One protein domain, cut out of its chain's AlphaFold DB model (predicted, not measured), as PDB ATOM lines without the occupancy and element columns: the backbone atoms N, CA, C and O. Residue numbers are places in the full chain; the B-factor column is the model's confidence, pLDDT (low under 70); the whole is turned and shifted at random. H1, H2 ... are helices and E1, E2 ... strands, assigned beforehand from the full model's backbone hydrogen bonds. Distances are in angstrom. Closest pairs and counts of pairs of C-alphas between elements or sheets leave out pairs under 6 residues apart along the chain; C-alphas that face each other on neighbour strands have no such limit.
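Overview. This is residues 260 to 401 and 412 to 421 of the 561 residues of the protein "Surf1 protein" of Symbiodinium sp. CCMP2592 (UniProt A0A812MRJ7). One long helix, H5, makes a spine; H1 and H2 lie along one side of it, H3 and H6 sit farther out from it, H4 lies by its first end, and the small hairpin of E1 and E2 is near its last end. Residues 267 to 272 stick out at one end of the length, and the stretch after E2 to residue 401 reaches the other. The printed part has 152 residues with six named helices and two named strands, in the order H1 H2 H3 H4 H5 E1 E2 H6; E1 and E2 are antiparallel. The class is mostly helix, though under half of the residues are in named elements. The whole is loose, a rod spanning 78 by 26 by 25 A, with a radius of gyration of the C-alphas of 21.6 A.

Arrangement. The sheet is a hairpin of E1, residues 381 to 383, and E2, residues 390 to 392, antiparallel at 141 degrees, with N 382 and O 391 2.8 A apart and N 391 and O 382 2.9 A apart, within hydrogen-bond range. The closest C-alphas of E1 and H5, residues 337 to 371, are those of Leu 383 and Val 363, 7.1 A apart. H1, residues 287 to 291, touches H5 at residues 341 to 348 alone; the closest C-alphas are those of Phe 288 and Leu 348, 6.2 A apart. H1 also touches H4, residues 325 to 333, with the C-alphas of Leu 290 and Arg 328 closest at 4.9 A. H4 and H5 are close but not clearly touching, at a steep tilt of 57 degrees, opposite ways; their closest C-alphas, of Phe 331 and Tyr 337, are 6.3 A apart. H2, residues 295 to 298, is close to H5 but not clearly touching, with the C-alphas of Pro 295 and Ile 352 closest at 7.1 A. H6, residues 417 to 421, is close to H3, residues 301 to 308, but not clearly touching: the C-alphas of Tyr 418 and Val 303 are closest at 6.0 A. H3 and H5 are apart. In H1, H4 and H6 every O i to N i+4 pair is within hydrogen-bond range; H3 has 3 of 4 and H5 29 of 31, and H2 is too short for such a pair.

Along the chain. H5 is 50.3 A long, from C-alpha 337 at (290.513, 517.405, 414.715) to C-alpha 371 at (277.291, 545.053, 374.786). H4 is 12.9 A long and H3 10.0 A. H6 ends at C-alpha 421, at (283.226, 520.165, 387.511).

Size, cuts and confidence. The C-alphas farthest apart, of Lys 271 and Arg 401, are 79.6 A apart. Residues 402 to 411 are not printed; C-alphas 401 and 412 are 24.4 A apart across the cut. H3 to H4 is a long link. The mean pLDDT of the printed part is 75.6; residues 260 to 277, 300 to 314, 375 to 380, 392 to 401 and 412 are under 70.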
ATOM      1  N   ALA A 260     299.886 506.495 398.802       64.94
ATOM      2  CA  ALA A 260     298.566 507.121 398.665       64.94
ATOM      3  C   ALA A 260     297.432 506.289 399.302       64.94
ATOM      4  O   ALA A 260     296.398 506.841 399.677       64.94
ATOM      5  N   LEU A 261     297.619 504.977 399.470       65.88
ATOM      6  CA  LEU A 261     296.663 504.113 400.164       65.88
ATOM      7  C   LEU A 261     296.949 504.036 401.677       65.88
ATOM      8  O   LEU A 261     296.052 504.260 402.483       65.88
ATOM      9  N   MET A 262     298.205 503.768 402.052       62.00
ATOM     10  CA  MET A 262     298.633 503.323 403.389       62.00
ATOM     11  C   MET A 262     299.476 504.342 404.180       62.00
ATOM     12  O   MET A 262     299.865 504.052 405.309       62.00
ATOM     13  N   GLY A 263     299.790 505.507 403.603       62.53
ATOM     14  CA  GLY A 263     300.690 506.505 404.196       62.53
ATOM     15  C   GLY A 263     302.180 506.196 403.981       62.53
ATOM     16  O   GLY A 263     302.596 505.039 403.890       62.53
ATOM     17  N   ALA A 264     303.006 507.244 403.903       62.94
ATOM     18  CA  ALA A 264     304.424 507.126 403.546       62.94
ATOM     19  C   ALA A 264     305.272 506.377 404.596       62.94
ATOM     20  O   ALA A 264     306.275 505.752 404.248       62.94
ATOM     21  N   ASN A 265     304.868 506.395 405.873       59.50
ATOM     22  CA  ASN A 265     305.555 505.682 406.953       59.50
ATOM     23  C   ASN A 265     304.974 504.296 407.265       59.50
ATOM     24  O   ASN A 265     305.206 503.793 408.365       59.50
ATOM     25  N   ARG A 266     304.244 503.628 406.356       62.31
ATOM     26  CA  ARG A 266     303.732 502.260 406.612       62.31
ATOM     27  C   ARG A 266     304.823 501.333 407.201       62.31
ATOM     28  O   ARG A 266     304.573 500.690 408.219       62.31
ATOM     29  N   ASP A 267     306.046 501.427 406.663       57.47
ATOM     30  CA  ASP A 267     307.227 500.611 406.984       57.47
ATOM     31  C   ASP A 267     308.074 501.151 408.167       57.47
ATOM     32  O   ASP A 267     309.026 500.497 408.591       57.47
ATOM     33  N   ALA A 268     307.759 502.331 408.722       61.72
ATOM     34  CA  ALA A 268     308.516 502.912 409.840       61.72
ATOM     35  C   ALA A 268     308.253 502.169 411.161       61.72
ATOM     36  O   ALA A 268     307.132 501.702 411.414       61.72
ATOM     37  N   SER A 269     309.261 502.082 412.039       57.28
ATOM     38  CA  SER A 269     309.124 501.308 413.274       57.28
ATOM     39  C   SER A 269     308.125 501.950 414.239       57.28
ATOM     40  O   SER A 269     307.892 503.163 414.240       57.28
ATOM     41  N   LYS A 270     307.567 501.135 415.139       57.75
ATOM     42  CA  LYS A 270     306.629 501.598 416.175       57.75
ATOM     43  C   LYS A 270     307.247 502.649 417.116       57.75
ATOM     44  O   LYS A 270     306.506 503.374 417.768       57.75
ATOM     45  N   LYS A 271     308.583 502.735 417.176       53.50
ATOM     46  CA  LYS A 271     309.333 503.721 417.967       53.50
ATOM     47  C   LYS A 271     309.515 505.046 417.218       53.50
ATOM     48  O   LYS A 271     309.437 506.099 417.836       53.50
ATOM     49  N   ASP A 272     309.673 504.997 415.895       58.59
ATOM     50  CA  ASP A 272     309.794 506.195 415.053       58.59
ATOM     51  C   ASP A 272     308.438 506.905 414.931       58.59
ATOM     52  O   ASP A 272     308.355 508.114 415.130       58.59
ATOM     53  N   LYS A 273     307.356 506.130 414.750       59.44
ATOM     54  CA  LYS A 273     305.960 506.617 414.741       59.44
ATOM     55  C   LYS A 273     305.509 507.269 416.056       59.44
ATOM     56  O   LYS A 273     304.517 507.986 416.062       59.44
ATOM     57  N   LEU A 274     306.211 507.012 417.163       56.09
ATOM     58  CA  LEU A 274     305.960 507.632 418.472       56.09
ATOM     59  C   LEU A 274     306.734 508.945 418.683       56.09
ATOM     60  O   LEU A 274     306.370 509.715 419.567       56.09
ATOM     61  N   ASN A 275     307.775 509.197 417.883       55.25
ATOM     62  CA  ASN A 275     308.662 510.359 418.010       55.25
ATOM     63  C   ASN A 275     308.480 511.393 416.882       55.25
ATOM     64  O   ASN A 275     309.027 512.491 416.969       55.25
ATOM     65  N   SER A 276     307.762 511.055 415.808       60.38
ATOM     66  CA  SER A 276     307.497 511.944 414.672       60.38
ATOM     67  C   SER A 276     306.267 512.832 414.882       60.38
ATOM     68  O   SER A 276     305.263 512.386 415.435       60.38
ATOM     69  N   GLU A 277     306.291 514.055 414.343       65.44
ATOM     70  CA  GLU A 277     305.073 514.865 414.209       65.44
ATOM     71  C   GLU A 277     304.017 514.154 413.333       65.44
ATOM     72  O   GLU A 277     304.386 513.493 412.353       65.44
ATOM     73  N   PRO A 278     302.711 514.294 413.645       70.69
ATOM     74  CA  PRO A 278     301.650 513.592 412.927       70.69
ATOM     75  C   PRO A 278     301.587 514.034 411.463       70.69
ATOM     76  O   PRO A 278     301.647 515.228 411.153       70.69
ATOM     77  N   GLU A 279     301.454 513.065 410.554       72.62
ATOM     78  CA  GLU A 279     301.781 513.260 409.138       72.62
ATOM     79  C   GLU A 279     300.970 514.357 408.455       72.62
ATOM     80  O   GLU A 279     301.525 515.110 407.655       72.62
ATOM     81  N   PHE A 280     299.701 514.519 408.835       77.69
ATOM     82  CA  PHE A 280     298.792 515.521 408.275       77.69
ATOM     83  C   PHE A 280     299.264 516.982 408.424       77.69
ATOM     84  O   PHE A 280     298.719 517.863 407.760       77.69
ATOM     85  N   LYS A 281     300.256 517.263 409.286       82.19
ATOM     86  CA  LYS A 281     300.840 518.606 409.446       82.19
ATOM     87  C   LYS A 281     301.876 518.957 408.371       82.19
ATOM     88  O   LYS A 281     302.099 520.144 408.133       82.19
ATOM     89  N   LYS A 282     302.494 517.962 407.720       82.56
ATOM     90  CA  LYS A 282     303.508 518.174 406.671       82.56
ATOM     91  C   LYS A 282     302.866 518.813 405.443       82.56
ATOM     92  O   LYS A 282     301.784 518.404 405.024       82.56
ATOM     93  N   ASP A 283     303.534 519.794 404.838       79.38
ATOM     94  CA  ASP A 283     302.940 520.532 403.716       79.38
ATOM     95  C   ASP A 283     302.851 519.707 402.418       79.38
ATOM     96  O   ASP A 283     302.099 520.074 401.516       79.38
ATOM     97  N   ASP A 284     303.525 518.557 402.337       83.25
ATOM     98  CA  ASP A 284     303.409 517.608 401.222       83.25
ATOM     99  C   ASP A 284     301.972 517.091 401.024       83.25
ATOM    100  O   ASP A 284     301.578 516.769 399.903       83.25
ATOM    101  N   TYR A 285     301.171 517.023 402.095       85.19
ATOM    102  CA  TYR A 285     299.800 516.513 402.065       85.19
ATOM    103  C   TYR A 285     298.763 517.606 401.767       85.19
ATOM    104  O   TYR A 285     298.850 518.755 402.211       85.19
ATOM    105  N   CYS A 286     297.727 517.246 401.008       88.62
ATOM    106  CA  CYS A 286     296.686 518.184 400.603       88.62
ATOM    107  C   CYS A 286     295.642 518.406 401.712       88.62
ATOM    108  O   CYS A 286     294.693 517.635 401.855       88.62
ATOM    109  N   LYS A 287     295.786 519.504 402.464       89.75
ATOM    110  CA  LYS A 287     294.895 519.915 403.572       89.75
ATOM    111  C   LYS A 287     293.404 519.910 403.188       89.75
ATOM    112  O   LYS A 287     292.580 519.377 403.926       89.75
ATOM    113  N   PHE A 288     293.074 520.384 401.986       90.44
ATOM    114  CA  PHE A 288     291.709 520.380 401.439       90.44
ATOM    115  C   PHE A 288     291.125 518.961 401.274       90.44
ATOM    116  O   PHE A 288     289.968 518.698 401.600       90.44
ATOM    117  N   PHE A 289     291.945 517.994 400.848       89.94
ATOM    118  CA  PHE A 289     291.526 516.595 400.721       89.94
ATOM    119  C   PHE A 289     291.295 515.916 402.078       89.94
ATOM    120  O   PHE A 289     290.423 515.052 402.176       89.94
ATOM    121  N   LEU A 290     292.010 516.325 403.136       88.31
ATOM    122  CA  LEU A 290     291.773 515.826 404.496       88.31
ATOM    123  C   LEU A 290     290.363 516.196 404.988       88.31
ATOM    124  O   LEU A 290     289.656 515.342 405.532       88.31
ATOM    125  N   VAL A 291     289.923 517.431 404.719       86.31
ATOM    126  CA  VAL A 291     288.524 517.856 404.900       86.31
ATOM    127  C   VAL A 291     287.614 516.979 404.034       86.31
ATOM    128  O   VAL A 291     286.797 516.221 404.562       86.31
ATOM    129  N   GLY A 292     287.827 516.981 402.714       84.62
ATOM    130  CA  GLY A 292     287.218 515.993 401.818       84.62
ATOM    131  C   GLY A 292     287.100 516.357 400.346       84.62
ATOM    132  O   GLY A 292     286.765 515.479 399.552       84.62
ATOM    133  N   TYR A 293     287.386 517.599 399.966       89.50
ATOM    134  CA  TYR A 293     287.257 518.079 398.594       89.50
ATOM    135  C   TYR A 293     288.501 518.879 398.202       89.50
ATOM    136  O   TYR A 293     288.994 519.688 398.979       89.50
ATOM    137  N   CYS A 294     289.035 518.639 397.005       90.12
ATOM    138  CA  CYS A 294     290.223 519.324 396.500       90.12
ATOM    139  C   CYS A 294     289.907 519.951 395.132       90.12
ATOM    140  O   CYS A 294     289.879 519.214 394.140       90.12
ATOM    141  N   PRO A 295     289.713 521.283 395.050       87.38
ATOM    142  CA  PRO A 295     289.383 521.961 393.797       87.38
ATOM    143  C   PRO A 295     290.416 521.693 392.693       87.38
ATOM    144  O   PRO A 295     290.052 521.320 391.584       87.38
ATOM    145  N   GLY A 296     291.713 521.748 393.025       83.88
ATOM    146  CA  GLY A 296     292.815 521.452 392.098       83.88
ATOM    147  C   GLY A 296     292.968 519.972 391.707       83.88
ATOM    148  O   GLY A 296     293.845 519.647 390.908       83.88
ATOM    149  N   LYS A 297     292.156 519.054 392.259       84.31
ATOM    150  CA  LYS A 297     292.016 517.682 391.734       84.31
ATOM    151  C   LYS A 297     290.916 517.616 390.671       84.31
ATOM    152  O   LYS A 297     291.117 516.966 389.654       84.31
ATOM    153  N   THR A 298     289.775 518.271 390.895       82.31
ATOM    154  CA  THR A 298     288.630 518.270 389.962       82.31
ATOM    155  C   THR A 298     288.792 519.235 388.791       82.31
ATOM    156  O   THR A 298     288.286 518.969 387.711       82.31
ATOM    157  N   LEU A 299     289.523 520.333 388.980       75.56
ATOM    158  CA  LEU A 299     289.848 521.331 387.954       75.56
ATOM    159  C   LEU A 299     291.301 521.169 387.464       75.56
ATOM    160  O   LEU A 299     291.972 522.143 387.150       75.56
ATOM    161  N   GLY A 300     291.816 519.934 387.487       67.19
ATOM    162  CA  GLY A 300     293.220 519.625 387.213       67.19
ATOM    163  C   GLY A 300     293.624 519.737 385.735       67.19
ATOM    164  O   GLY A 300     292.926 520.318 384.911       67.19
ATOM    165  N   ARG A 301     294.766 519.131 385.384       62.78
ATOM    166  CA  ARG A 301     295.449 519.304 384.081       62.78
ATOM    167  C   ARG A 301     294.576 519.136 382.829       62.78
ATOM    168  O   ARG A 301     294.830 519.829 381.855       62.78
ATOM    169  N   GLU A 302     293.577 518.259 382.850       56.03
ATOM    170  CA  GLU A 302     292.661 518.020 381.719       56.03
ATOM    171  C   GLU A 302     291.684 519.195 381.502       56.03
ATOM    172  O   GLU A 302     291.380 519.564 380.368       56.03
ATOM    173  N   VAL A 303     291.258 519.840 382.593       61.44
ATOM    174  CA  VAL A 303     290.461 521.079 382.594       61.44
ATOM    175  C   VAL A 303     291.347 522.283 382.254       61.44
ATOM    176  O   VAL A 303     290.936 523.145 381.479       61.44
ATOM    177  N   GLU A 304     292.582 522.314 382.763       62.38
ATOM    178  CA  GLU A 304     293.576 523.348 382.444       62.38
ATOM    179  C   GLU A 304     293.899 523.390 380.941       62.38
ATOM    180  O   GLU A 304     293.923 524.470 380.361       62.38
ATOM    181  N   SER A 305     294.080 522.241 380.275       60.62
ATOM    182  CA  SER A 305     294.363 522.207 378.830       60.62
ATOM    183  C   SER A 305     293.241 522.800 377.974       60.62
ATOM    184  O   SER A 305     293.531 523.456 376.980       60.62
ATOM    185  N   LEU A 306     291.978 522.637 378.384       62.91
ATOM    186  CA  LEU A 306     290.824 523.258 377.716       62.91
ATOM    187  C   LEU A 306     290.689 524.755 378.046       62.91
ATOM    188  O   LEU A 306     290.083 525.506 377.287       62.91
ATOM    189  N   ARG A 307     291.242 525.202 379.182       60.34
ATOM    190  CA  ARG A 307     291.271 526.618 379.575       60.34
ATOM    191  C   ARG A 307     292.405 527.376 378.887       60.34
ATOM    192  O   ARG A 307     292.194 528.518 378.495       60.34
ATOM    193  N   ALA A 308     293.570 526.754 378.710       57.12
ATOM    194  CA  ALA A 308     294.802 527.396 378.244       57.12
ATOM    195  C   ALA A 308     294.704 528.033 376.843       57.12
ATOM    196  O   ALA A 308     295.404 529.007 376.578       57.12
ATOM    197  N   GLU A 309     293.809 527.543 375.979       53.16
ATOM    198  CA  GLU A 309     293.495 528.156 374.676       53.16
ATOM    199  C   GLU A 309     292.796 529.531 374.804       53.16
ATOM    200  O   GLU A 309     292.841 530.335 373.875       53.16
ATOM    201  N   PHE A 310     292.173 529.825 375.956       52.38
ATOM    202  CA  PHE A 310     291.305 530.994 376.179       52.38
ATOM    203  C   PHE A 310     291.584 531.789 377.471       52.38
ATOM    204  O   PHE A 310     290.965 532.836 377.676       52.38
ATOM    205  N   ASP A 311     292.421 531.288 378.383       58.31
ATOM    206  CA  ASP A 311     292.904 531.990 379.579       58.31
ATOM    207  C   ASP A 311     294.179 531.309 380.132       58.31
ATOM    208  O   ASP A 311     294.103 530.175 380.612       58.31
ATOM    209  N   PRO A 312     295.357 531.961 380.109       56.56
ATOM    210  CA  PRO A 312     296.628 531.327 380.474       56.56
ATOM    211  C   PRO A 312     296.927 531.310 381.988       56.56
ATOM    212  O   PRO A 312     298.043 530.965 382.381       56.56
ATOM    213  N   LYS A 313     295.992 531.747 382.849       61.22
ATOM    214  CA  LYS A 313     296.186 531.854 384.309       61.22
ATOM    215  C   LYS A 313     294.903 531.552 385.092       61.22
ATOM    216  O   LYS A 313     294.179 532.474 385.452       61.22
ATOM    217  N   SER A 314     294.661 530.283 385.409       67.69
ATOM    218  CA  SER A 314     293.660 529.898 386.410       67.69
ATOM    219  C   SER A 314     294.060 530.350 387.825       67.69
ATOM    220  O   SER A 314     295.240 530.403 388.186       67.69
ATOM    221  N   VAL A 315     293.070 530.662 388.666       74.25
ATOM    222  CA  VAL A 315     293.264 530.941 390.103       74.25
ATOM    223  C   VAL A 315     293.468 529.660 390.918       74.25
ATOM    224  O   VAL A 315     294.112 529.703 391.970       74.25
ATOM    225  N   ILE A 316     292.920 528.534 390.451       80.25
ATOM    226  CA  ILE A 316     292.992 527.223 391.104       80.25
ATOM    227  C   ILE A 316     293.994 526.345 390.332       80.25
ATOM    228  O   ILE A 316     293.597 525.697 389.367       80.25
ATOM    229  N   PRO A 317     295.276 526.287 390.744       75.81
ATOM    230  CA  PRO A 317     296.275 525.462 390.071       75.81
ATOM    231  C   PRO A 317     296.038 523.957 390.307       75.81
ATOM    232  O   PRO A 317     295.428 523.564 391.312       75.81
ATOM    233  N   PRO A 318     296.590 523.080 389.446       81.38
ATOM    234  CA  PRO A 318     296.476 521.638 389.595       81.38
ATOM    235  C   PRO A 318     297.182 521.177 390.875       81.38
ATOM    236  O   PRO A 318     298.287 521.614 391.207       81.38
ATOM    237  N   CYS A 319     296.548 520.265 391.612       84.00
ATOM    238  CA  CYS A 319     297.052 519.844 392.911       84.00
ATOM    239  C   CYS A 319     298.312 518.974 392.773       84.00
ATOM    240  O   CYS A 319     298.244 517.813 392.369       84.00
ATOM    241  N   ASN A 320     299.454 519.530 393.185       81.38
ATOM    242  CA  ASN A 320     300.739 518.827 393.272       81.38
ATOM    243  C   ASN A 320     300.991 518.175 394.652       81.38
ATOM    244  O   ASN A 320     302.068 517.634 394.880       81.38
ATOM    245  N   LYS A 321     300.024 518.242 395.582       85.75
ATOM    246  CA  LYS A 321     300.121 517.691 396.947       85.75
ATOM    247  C   LYS A 321     299.532 516.277 397.032       85.75
ATOM    248  O   LYS A 321     298.637 515.910 396.271       85.75
ATOM    249  N   LEU A 322     300.013 515.486 397.988       82.62
ATOM    250  CA  LEU A 322     299.632 514.088 398.184       82.62
ATOM    251  C   LEU A 322     298.191 513.940 398.700       82.62
ATOM    252  O   LEU A 322     297.771 514.601 399.654       82.62
ATOM    253  N   HIS A 323     297.460 513.005 398.092       85.25
ATOM    254  CA  HIS A 323     296.090 512.618 398.442       85.25
ATOM    255  C   HIS A 323     296.078 511.226 399.095       85.25
ATOM    256  O   HIS A 323     295.579 510.272 398.503       85.25
ATOM    257  N   SER A 324     296.677 511.095 400.286       81.44
ATOM    258  CA  SER A 324     296.728 509.811 401.003       81.44
ATOM    259  C   SER A 324     295.458 509.561 401.825       81.44
ATOM    260  O   SER A 324     294.986 510.462 402.522       81.44
ATOM    261  N   ILE A 325     294.902 508.347 401.746       83.75
ATOM    262  CA  ILE A 325     293.682 507.970 402.479       83.75
ATOM    263  C   ILE A 325     293.986 507.753 403.966       83.75
ATOM    264  O   ILE A 325     293.324 508.370 404.798       83.75
ATOM    265  N   GLY A 326     295.023 506.980 404.312       79.88
ATOM    266  CA  GLY A 326     295.391 506.722 405.714       79.88
ATOM    267  C   GLY A 326     295.631 507.999 406.533       79.88
ATOM    268  O   GLY A 326     295.115 508.137 407.639       79.88
ATOM    269  N   VAL A 327     296.293 509.008 405.956       83.00
ATOM    270  CA  VAL A 327     296.536 510.305 406.629       83.00
ATOM    271  C   VAL A 327     295.233 511.086 406.880       83.00
ATOM    272  O   VAL A 327     295.138 511.855 407.837       83.00
ATOM    273  N   ARG A 328     294.179 510.857 406.083       85.75
ATOM    274  CA  ARG A 328     292.833 511.403 406.338       85.75
ATOM    275  C   ARG A 328     292.120 510.686 407.491       85.75
ATOM    276  O   ARG A 328     291.243 511.279 408.117       85.75
ATOM    277  N   GLU A 329     292.484 509.447 407.794       84.44
ATOM    278  CA  GLU A 329     291.976 508.704 408.953       84.44
ATOM    279  C   GLU A 329     292.735 509.083 410.230       84.44
ATOM    280  O   GLU A 329     292.096 509.400 411.234       84.44
ATOM    281  N   GLU A 330     294.064 509.219 410.165       83.50
ATOM    282  CA  GLU A 330     294.874 509.822 411.237       83.50
ATOM    283  C   GLU A 330     294.375 511.225 411.612       83.50
ATOM    284  O   GLU A 330     294.251 511.554 412.793       83.50
ATOM    285  N   PHE A 331     294.031 512.046 410.612       87.12
ATOM    286  CA  PHE A 331     293.473 513.381 410.825       87.12
ATOM    287  C   PHE A 331     292.155 513.348 411.615       87.12
ATOM    288  O   PHE A 331     291.998 514.124 412.557       87.12
ATOM    289  N   LYS A 332     291.234 512.427 411.286       87.81
ATOM    290  CA  LYS A 332     289.973 512.222 412.032       87.81
ATOM    291  C   LYS A 332     290.208 511.721 413.462       87.81
ATOM    292  O   LYS A 332     289.424 512.050 414.346       87.81
ATOM    293  N   ALA A 333     291.253 510.922 413.681       87.56
ATOM    294  CA  ALA A 333     291.597 510.355 414.986       87.56
ATOM    295  C   ALA A 333     292.344 511.335 415.916       87.56
ATOM    296  O   ALA A 333     292.523 511.051 417.103       87.56
ATOM    297  N   HIS A 334     292.799 512.485 415.408       86.19
ATOM    298  CA  HIS A 334     293.550 513.460 416.195       86.19
ATOM    299  C   HIS A 334     292.653 514.230 417.180       86.19
ATOM    300  O   HIS A 334     291.591 514.724 416.810       86.19
ATOM    301  N   LYS A 335     293.118 514.423 418.424       85.75
ATOM    302  CA  LYS A 335     292.354 515.097 419.498       85.75
ATOM    303  C   LYS A 335     291.828 516.480 419.081       85.75
ATOM    304  O   LYS A 335     290.656 516.780 419.274       85.75
ATOM    305  N   ASP A 336     292.671 517.280 418.429       86.06
ATOM    306  CA  ASP A 336     292.320 518.627 417.949       86.06
ATOM    307  C   ASP A 336     291.635 518.657 416.563       86.06
ATOM    308  O   ASP A 336     291.619 519.710 415.920       86.06
ATOM    309  N   TYR A 337     291.103 517.529 416.062       87.94
ATOM    310  CA  TYR A 337     290.513 517.405 414.715       87.94
ATOM    311  C   TYR A 337     289.587 518.577 414.363       87.94
ATOM    312  O   TYR A 337     289.764 519.201 413.320       87.94
ATOM    313  N   GLN A 338     288.665 518.949 415.259       86.94
ATOM    314  CA  GLN A 338     287.700 520.030 415.016       86.94
ATOM    315  C   GLN A 338     288.359 521.407 414.809       86.94
ATOM    316  O   GLN A 338     287.891 522.192 413.986       86.94
ATOM    317  N   LYS A 339     289.463 521.702 415.511       88.75
ATOM    318  CA  LYS A 339     290.172 522.990 415.414       88.75
ATOM    319  C   LYS A 339     290.903 523.130 414.080       88.75
ATOM    320  O   LYS A 339     290.835 524.181 413.449       88.75
ATOM    321  N   TYR A 340     291.574 522.065 413.638       88.62
ATOM    322  CA  TYR A 340     292.211 522.035 412.321       88.62
ATOM    323  C   TYR A 340     291.180 521.967 411.188       88.62
ATOM    324  O   TYR A 340     291.350 522.638 410.174       88.62
ATOM    325  N   LYS A 341     290.089 521.216 411.382       90.81
ATOM    326  CA  LYS A 341     288.979 521.105 410.433       90.81
ATOM    327  C   LYS A 341     288.347 522.463 410.131       90.81
ATOM    328  O   LYS A 341     288.281 522.794 408.954       90.81
ATOM    329  N   ARG A 342     287.957 523.244 411.160       90.25
ATOM    330  CA  ARG A 342     287.407 524.607 410.989       90.25
ATOM    331  C   ARG A 342     288.306 525.425 410.049       90.25
ATOM    332  O   ARG A 342     287.894 525.728 408.937       90.25
ATOM    333  N   ARG A 343     289.580 525.601 410.421       90.44
ATOM    334  CA  ARG A 343     290.560 526.362 409.627       90.44
ATOM    335  C   ARG A 343     290.692 525.874 408.179       90.44
ATOM    336  O   ARG A 343     290.723 526.694 407.272       90.44
ATOM    337  N   TYR A 344     290.788 524.563 407.949       91.69
ATOM    338  CA  TYR A 344     290.946 524.025 406.591       91.69
ATOM    339  C   TYR A 344     289.666 524.113 405.743       91.69
ATOM    340  O   TYR A 344     289.759 524.034 404.521       91.69
ATOM    341  N   GLU A 345     288.489 524.258 406.356       91.50
ATOM    342  CA  GLU A 345     287.227 524.551 405.662       91.50
ATOM    343  C   GLU A 345     287.110 526.042 405.325       91.50
ATOM    344  O   GLU A 345     286.703 526.373 404.213       91.50
ATOM    345  N   ASP A 346     287.553 526.924 406.223       90.81
ATOM    346  CA  ASP A 346     287.628 528.370 405.982       90.81
ATOM    347  C   ASP A 346     288.630 528.678 404.838       90.81
ATOM    348  O   ASP A 346     288.291 529.356 403.864       90.81
ATOM    349  N   ASP A 347     289.835 528.083 404.897       91.31
ATOM    350  CA  ASP A 347     290.861 528.135 403.838       91.31
ATOM    351  C   ASP A 347     290.329 527.573 402.492       91.31
ATOM    352  O   ASP A 347     290.719 528.038 401.416       91.31
ATOM    353  N   LEU A 348     289.453 526.556 402.534       91.75
ATOM    354  CA  LEU A 348     288.868 525.911 401.350       91.75
ATOM    355  C   LEU A 348     287.773 526.764 400.707       91.75
ATOM    356  O   LEU A 348     287.787 526.926 399.486       91.75
ATOM    357  N   LEU A 349     286.850 527.325 401.496       91.44
ATOM    358  CA  LEU A 349     285.804 528.198 400.963       91.44
ATOM    359  C   LEU A 349     286.427 529.424 400.289       91.44
ATOM    360  O   LEU A 349     286.066 529.726 399.156       91.44
ATOM    361  N   HIS A 350     287.425 530.057 400.912       91.56
ATOM    362  CA  HIS A 350     288.132 531.195 400.317       91.56
ATOM    363  C   HIS A 350     288.800 530.847 398.966       91.56
ATOM    364  O   HIS A 350     288.817 531.669 398.049       91.56
ATOM    365  N   LEU A 351     289.326 529.625 398.799       90.12
ATOM    366  CA  LEU A 351     289.877 529.169 397.513       90.12
ATOM    367  C   LEU A 351     288.786 528.919 396.455       90.12
ATOM    368  O   LEU A 351     288.986 529.260 395.288       90.12
ATOM    369  N   ILE A 352     287.653 528.331 396.852       90.81
ATOM    370  CA  ILE A 352     286.499 528.073 395.976       90.81
ATOM    371  C   ILE A 352     285.894 529.397 395.489       90.81
ATOM    372  O   ILE A 352     285.801 529.621 394.285       90.81
ATOM    373  N   ASP A 353     285.575 530.291 396.423       91.81
ATOM    374  CA  ASP A 353     285.048 531.641 396.203       91.81
ATOM    375  C   ASP A 353     285.929 532.440 395.224       91.81
ATOM    376  O   ASP A 353     285.463 532.933 394.196       91.81
ATOM    377  N   LYS A 354     287.250 532.463 395.450       90.19
ATOM    378  CA  LYS A 354     288.196 533.144 394.553       90.19
ATOM    379  C   LYS A 354     288.215 532.560 393.127       90.19
ATOM    380  O   LYS A 354     288.408 533.312 392.175       90.19
ATOM    381  N   GLY A 355     288.023 531.247 392.960       87.44
ATOM    382  CA  GLY A 355     287.927 530.609 391.639       87.44
ATOM    383  C   GLY A 355     286.572 530.798 390.948       87.44
ATOM    384  O   GLY A 355     286.502 530.783 389.720       87.44
ATOM    385  N   ILE A 356     285.502 531.011 391.717       89.12
ATOM    386  CA  ILE A 356     284.164 531.315 391.199       89.12
ATOM    387  C   ILE A 356     284.088 532.777 390.743       89.12
ATOM    388  O   ILE A 356     283.667 533.022 389.612       89.12
ATOM    389  N   ARG A 357     284.631 533.720 391.528       90.12
ATOM    390  CA  ARG A 357     284.801 535.121 391.098       90.12
ATOM    391  C   ARG A 357     285.584 535.242 389.791       90.12
ATOM    392  O   ARG A 357     285.199 536.026 388.938       90.12
ATOM    393  N   GLU A 358     286.624 534.432 389.578       86.38
ATOM    394  CA  GLU A 358     287.387 534.432 388.316       86.38
ATOM    395  C   GLU A 358     286.505 534.111 387.089       86.38
ATOM    396  O   GLU A 358     286.674 534.701 386.019       86.38
ATOM    397  N   VAL A 359     285.546 533.188 387.238       86.31
ATOM    398  CA  VAL A 359     284.578 532.833 386.187       86.31
ATOM    399  C   VAL A 359     283.517 533.918 386.028       86.31
ATOM    400  O   VAL A 359     283.169 534.260 384.900       86.31
ATOM    401  N   GLU A 360     283.028 534.493 387.123       89.94
ATOM    402  CA  GLU A 360     282.009 535.548 387.101       89.94
ATOM    403  C   GLU A 360     282.554 536.853 386.511       89.94
ATOM    404  O   GLU A 360     281.918 537.428 385.628       89.94
ATOM    405  N   ASP A 361     283.783 537.241 386.860       88.12
ATOM    406  CA  ASP A 361     284.534 538.315 386.208       88.12
ATOM    407  C   ASP A 361     284.711 538.043 384.707       88.12
ATOM    408  O   ASP A 361     284.581 538.955 383.889       88.12
ATOM    409  N   LYS A 362     285.002 536.795 384.305       83.31
ATOM    410  CA  LYS A 362     285.131 536.426 382.885       83.31
ATOM    411  C   LYS A 362     283.798 536.543 382.142       83.31
ATOM    412  O   LYS A 362     283.765 537.110 381.050       83.31
ATOM    413  N   VAL A 363     282.703 536.067 382.737       86.31
ATOM    414  CA  VAL A 363     281.343 536.200 382.186       86.31
ATOM    415  C   VAL A 363     280.944 537.676 382.092       86.31
ATOM    416  O   VAL A 363     280.423 538.090 381.059       86.31
ATOM    417  N   ALA A 364     281.241 538.490 383.107       88.38
ATOM    418  CA  ALA A 364     280.986 539.928 383.098       88.38
ATOM    419  C   ALA A 364     281.808 540.660 382.021       88.38
ATOM    420  O   ALA A 364     281.249 541.466 381.276       88.38
ATOM    421  N   ARG A 365     283.104 540.342 381.872       85.62
ATOM    422  CA  ARG A 365     283.964 540.892 380.805       85.62
ATOM    423  C   ARG A 365     283.439 540.547 379.412       85.62
ATOM    424  O   ARG A 365     283.345 541.439 378.574       85.62
ATOM    425  N   GLU A 366     283.064 539.295 379.152       82.31
ATOM    426  CA  GLU A 366     282.563 538.902 377.828       82.31
ATOM    427  C   GLU A 366     281.152 539.449 377.544       82.31
ATOM    428  O   GLU A 366     280.909 539.911 376.431       82.31
ATOM    429  N   LYS A 367     280.256 539.510 378.544       85.31
ATOM    430  CA  LYS A 367     278.966 540.222 378.429       85.31
ATOM    431  C   LYS A 367     279.166 541.707 378.107       85.31
ATOM    432  O   LYS A 367     278.467 542.241 377.249       85.31
ATOM    433  N   ARG A 368     280.139 542.366 378.746       85.44
ATOM    434  CA  ARG A 368     280.487 543.767 378.470       85.44
ATOM    435  C   ARG A 368     281.021 543.949 377.044       85.44
ATOM    436  O   ARG A 368     280.496 544.785 376.322       85.44
ATOM    437  N   ARG A 369     281.978 543.124 376.599       82.81
ATOM    438  CA  ARG A 369     282.525 543.179 375.225       82.81
ATOM    439  C   ARG A 369     281.479 542.917 374.138       82.81
ATOM    440  O   ARG A 369     281.638 543.408 373.026       82.81
ATOM    441  N   HIS A 370     280.436 542.146 374.450       78.94
ATOM    442  CA  HIS A 370     279.274 541.966 373.583       78.94
ATOM    443  C   HIS A 370     278.399 543.229 373.541       78.94
ATOM    444  O   HIS A 370     278.056 543.701 372.463       78.94
ATOM    445  N   ALA A 371     278.075 543.816 374.700       81.75
ATOM    446  CA  ALA A 371     277.291 545.053 374.786       81.75
ATOM    447  C   ALA A 371     277.993 546.267 374.141       81.75
ATOM    448  O   ALA A 371     277.330 547.129 373.578       81.75
ATOM    449  N   GLU A 372     279.326 546.313 374.183       84.75
ATOM    450  CA  GLU A 372     280.157 547.333 373.525       84.75
ATOM    451  C   GLU A 372     280.387 547.055 372.021       84.75
ATOM    452  O   GLU A 372     281.115 547.797 371.369       84.75
ATOM    453  N   GLY A 373     279.832 545.974 371.454       72.56
ATOM    454  CA  GLY A 373     279.991 545.598 370.038       72.56
ATOM    455  C   GLY A 373     281.391 545.105 369.631       72.56
ATOM    456  O   GLY A 373     281.587 544.658 368.504       72.56
ATOM    457  N   ILE A 374     282.364 545.131 370.547       72.38
ATOM    458  CA  ILE A 374     283.773 544.755 370.321       72.38
ATOM    459  C   ILE A 374     283.922 543.255 370.012       72.38
ATOM    460  O   ILE A 374     284.862 542.840 369.333       72.38
ATOM    461  N   ALA A 375     283.023 542.416 370.532       61.97
ATOM    462  CA  ALA A 375     283.004 540.981 370.278       61.97
ATOM    463  C   ALA A 375     281.822 540.597 369.379       61.97
ATOM    464  O   ALA A 375     280.710 540.413 369.869       61.97
ATOM    465  N   VAL A 376     282.091 540.386 368.084       57.81
ATOM    466  CA  VAL A 376     281.132 539.769 367.155       57.81
ATOM    467  C   VAL A 376     280.874 538.327 367.600       57.81
ATOM    468  O   VAL A 376     281.683 537.429 367.366       57.81
ATOM    469  N   MET A 377     279.750 538.116 368.277       58.72
ATOM    470  CA  MET A 377     279.155 536.801 368.485       58.72
ATOM    471  C   MET A 377     278.094 536.595 367.403       58.72
ATOM    472  O   MET A 377     277.426 537.548 367.007       58.72
ATOM    473  N   THR A 378     277.963 535.375 366.882       61.78
ATOM    474  CA  THR A 378     276.834 535.056 365.994       61.78
ATOM    475  C   THR A 378     275.573 534.869 366.836       61.78
ATOM    476  O   THR A 378     275.687 534.513 368.007       61.78
ATOM    477  N   ASP A 379     274.375 535.013 366.257       60.47
ATOM    478  CA  ASP A 379     273.096 534.810 366.978       60.47
ATOM    479  C   ASP A 379     272.965 533.416 367.635       60.47
ATOM    480  O   ASP A 379     272.113 533.186 368.494       60.47
ATOM    481  N   GLN A 380     273.817 532.472 367.225       62.62
ATOM    482  CA  GLN A 380     273.902 531.112 367.749       62.62
ATOM    483  C   GLN A 380     274.852 530.980 368.952       62.62
ATOM    484  O   GLN A 380     274.747 530.004 369.687       62.62
ATOM    485  N   ASP A 381     275.787 531.906 369.181       71.44
ATOM    486  CA  ASP A 381     276.739 531.830 370.294       71.44
ATOM    487  C   ASP A 381     276.118 532.367 371.600       71.44
ATOM    488  O   ASP A 381     275.679 533.514 371.669       71.44
ATOM    489  N   ARG A 382     276.155 531.589 372.691       75.69
ATOM    490  CA  ARG A 382     275.838 532.061 374.054       75.69
ATOM    491  C   ARG A 382     276.978 531.790 375.043       75.69
ATOM    492  O   ARG A 382     277.897 531.012 374.789       75.69
ATOM    493  N   LEU A 383     276.929 532.485 376.179       80.19
ATOM    494  CA  LEU A 383     277.884 532.396 377.290       80.19
ATOM    495  C   LEU A 383     277.272 531.606 378.451       80.19
ATOM    496  O   LEU A 383     276.151 531.888 378.868       80.19
ATOM    497  N   CYS A 384     277.998 530.626 378.992       83.38
ATOM    498  CA  CYS A 384     277.537 529.833 380.131       83.38
ATOM    499  C   CYS A 384     277.939 530.499 381.456       83.38
ATOM    500  O   CYS A 384     279.126 530.586 381.770       83.38
ATOM    501  N   GLU A 385     276.969 530.924 382.267       83.38
ATOM    502  CA  GLU A 385     277.219 531.630 383.540       83.38
ATOM    503  C   GLU A 385     277.856 530.739 384.623       83.38
ATOM    504  O   GLU A 385     278.560 531.214 385.516       83.38
ATOM    505  N   ILE A 386     277.647 529.424 384.526       84.25
ATOM    506  CA  ILE A 386     278.173 528.448 385.486       84.25
ATOM    507  C   ILE A 386     279.684 528.254 385.315       84.25
ATOM    508  O   ILE A 386     280.384 528.127 386.319       84.25
ATOM    509  N   CYS A 387     280.183 528.222 384.072       77.69
ATOM    510  CA  CYS A 387     281.545 527.770 383.759       77.69
ATOM    511  C   CYS A 387     282.383 528.748 382.897       77.69
ATOM    512  O   CYS A 387     283.602 528.590 382.793       77.69
ATOM    513  N   GLY A 388     281.770 529.777 382.303       77.69
ATOM    514  CA  GLY A 388     282.456 530.837 381.551       77.69
ATOM    515  C   GLY A 388     282.877 530.481 380.120       77.69
ATOM    516  O   GLY A 388     283.630 531.241 379.510       77.69
ATOM    517  N   LEU A 389     282.417 529.350 379.574       77.25
ATOM    518  CA  LEU A 389     282.636 528.985 378.169       77.25
ATOM    519  C   LEU A 389     281.604 529.634 377.236       77.25
ATOM    520  O   LEU A 389     280.435 529.802 377.596       77.25
ATOM    521  N   LYS A 390     282.043 529.925 376.006       76.06
ATOM    522  CA  LYS A 390     281.163 530.166 374.855       76.06
ATOM    523  C   LYS A 390     280.730 528.824 374.265       76.06
ATOM    524  O   LYS A 390     281.548 527.915 374.146       76.06
ATOM    525  N   TYR A 391     279.460 528.702 373.906       74.50
ATOM    526  CA  TYR A 391     278.886 527.511 373.279       74.50
ATOM    527  C   TYR A 391     277.829 527.917 372.251       74.50
ATOM    528  O   TYR A 391     277.248 528.996 372.356       74.50
ATOM    529  N   LYS A 392     277.585 527.063 371.252       67.06
ATOM    530  CA  LYS A 392     276.588 527.323 370.209       67.06
ATOM    531  C   LYS A 392     275.269 526.631 370.525       67.06
ATOM    532  O   LYS A 392     275.252 525.409 370.656       67.06
ATOM    533  N   LEU A 393     274.209 527.428 370.631       58.97
ATOM    534  CA  LEU A 393     272.810 527.004 370.663       58.97
ATOM    535  C   LEU A 393     272.284 526.690 369.258       58.97
ATOM    536  O   LEU A 393     272.955 526.895 368.240       58.97
ATOM    537  N   ARG A 394     271.031 526.234 369.204       55.38
ATOM    538  CA  ARG A 394     270.276 526.079 367.962       55.38
ATOM    539  C   ARG A 394     269.465 527.298 367.564       55.38
ATOM    540  O   ARG A 394     268.980 528.060 368.389       55.38
ATOM    541  N   PHE A 395     269.113 527.259 366.283       45.72
ATOM    542  CA  PHE A 395     267.883 527.798 365.697       45.72
ATOM    543  C   PHE A 395     266.574 527.543 366.481       45.72
ATOM    544  O   PHE A 395     265.575 528.156 366.142       45.72
ATOM    545  N   ALA A 396     266.545 526.647 367.476       50.56
ATOM    546  CA  ALA A 396     265.357 526.339 368.275       50.56
ATOM    547  C   ALA A 396     265.172 527.285 369.479       50.56
ATOM    548  O   ALA A 396     264.049 527.495 369.919       50.56
ATOM    549  N   ASP A 397     266.258 527.883 369.983       48.41
ATOM    550  CA  ASP A 397     266.240 528.849 371.098       48.41
ATOM    551  C   ASP A 397     266.174 530.310 370.614       48.41
ATOM    552  O   ASP A 397     266.392 531.256 371.382       48.41
ATOM    553  N   ILE A 398     265.912 530.478 369.317       47.31
ATOM    554  CA  ILE A 398     265.623 531.727 368.623       47.31
ATOM    555  C   ILE A 398     264.240 531.526 367.999       47.31
ATOM    556  O   ILE A 398     264.019 530.516 367.339       47.31
ATOM    557  N   ASN A 399     263.309 532.468 368.168       45.62
ATOM    558  CA  ASN A 399     261.952 532.362 367.612       45.62
ATOM    559  C   ASN A 399     261.922 532.622 366.088       45.62
ATOM    560  O   ASN A 399     261.200 533.498 365.607       45.62
ATOM    561  N   VAL A 400     262.719 531.877 365.315       42.41
ATOM    562  CA  VAL A 400     262.699 531.909 363.849       42.41
ATOM    563  C   VAL A 400     261.756 530.827 363.338       42.41
ATOM    564  O   VAL A 400     262.064 529.640 363.340       42.41
ATOM    565  N   ARG A 401     260.592 531.317 362.909       41.28
ATOM    566  CA  ARG A 401     259.550 530.691 362.086       41.28
ATOM    567  C   ARG A 401     260.019 529.479 361.264       41.28
ATOM    568  O   ARG A 401     261.021 529.547 360.560       41.28
ATOM    569  N   ILE A 412     276.042 519.783 373.668       65.06
ATOM    570  CA  ILE A 412     277.000 518.966 374.438       65.06
ATOM    571  C   ILE A 412     277.667 519.791 375.571       65.06
ATOM    572  O   ILE A 412     278.468 519.290 376.358       65.06
ATOM    573  N   HIS A 413     277.335 521.081 375.699       74.19
ATOM    574  CA  HIS A 413     277.937 521.976 376.696       74.19
ATOM    575  C   HIS A 413     277.715 521.556 378.172       74.19
ATOM    576  O   HIS A 413     278.696 521.602 378.921       74.19
ATOM    577  N   PRO A 414     276.515 521.121 378.623       76.06
ATOM    578  CA  PRO A 414     276.288 520.726 380.012       76.06
ATOM    579  C   PRO A 414     276.784 519.297 380.285       76.06
ATOM    580  O   PRO A 414     277.122 518.958 381.418       76.06
ATOM    581  N   GLU A 415     276.908 518.472 379.239       76.56
ATOM    582  CA  GLU A 415     277.544 517.155 379.303       76.56
ATOM    583  C   GLU A 415     279.074 517.244 379.413       76.56
ATOM    584  O   GLU A 415     279.711 516.263 379.796       76.56
ATOM    585  N   SER A 416     279.687 518.395 379.122       79.25
ATOM    586  CA  SER A 416     281.139 518.560 379.240       79.25
ATOM    587  C   SER A 416     281.618 518.416 380.690       79.25
ATOM    588  O   SER A 416     281.048 518.989 381.622       79.25
ATOM    589  N   ASP A 417     282.719 517.690 380.897       81.06
ATOM    590  CA  ASP A 417     283.276 517.493 382.243       81.06
ATOM    591  C   ASP A 417     283.771 518.802 382.863       81.06
ATOM    592  O   ASP A 417     283.687 518.989 384.075       81.06
ATOM    593  N   TYR A 418     284.172 519.760 382.024       79.88
ATOM    594  CA  TYR A 418     284.425 521.141 382.427       79.88
ATOM    595  C   TYR A 418     283.185 521.765 383.100       79.88
ATOM    596  O   TYR A 418     283.279 522.231 384.235       79.88
ATOM    597  N   HIS A 419     282.006 521.721 382.464       85.44
ATOM    598  CA  HIS A 419     280.768 522.240 383.059       85.44
ATOM    599  C   HIS A 419     280.393 521.468 384.335       85.44
ATOM    600  O   HIS A 419     280.199 522.084 385.384       85.44
ATOM    601  N   LYS A 420     280.390 520.127 384.291       87.38
ATOM    602  CA  LYS A 420     280.094 519.264 385.454       87.38
ATOM    603  C   LYS A 420     281.004 519.549 386.657       87.38
ATOM    604  O   LYS A 420     280.549 519.486 387.798       87.38
ATOM    605  N   ASN A 421     282.282 519.860 386.434       87.31
ATOM    606  CA  ASN A 421     283.226 520.165 387.511       87.31
ATOM    607  C   ASN A 421     283.016 521.568 388.107       87.31
ATOM    608  O   ASN A 421     283.211 521.730 389.311       87.31
TER     609      ASN A 421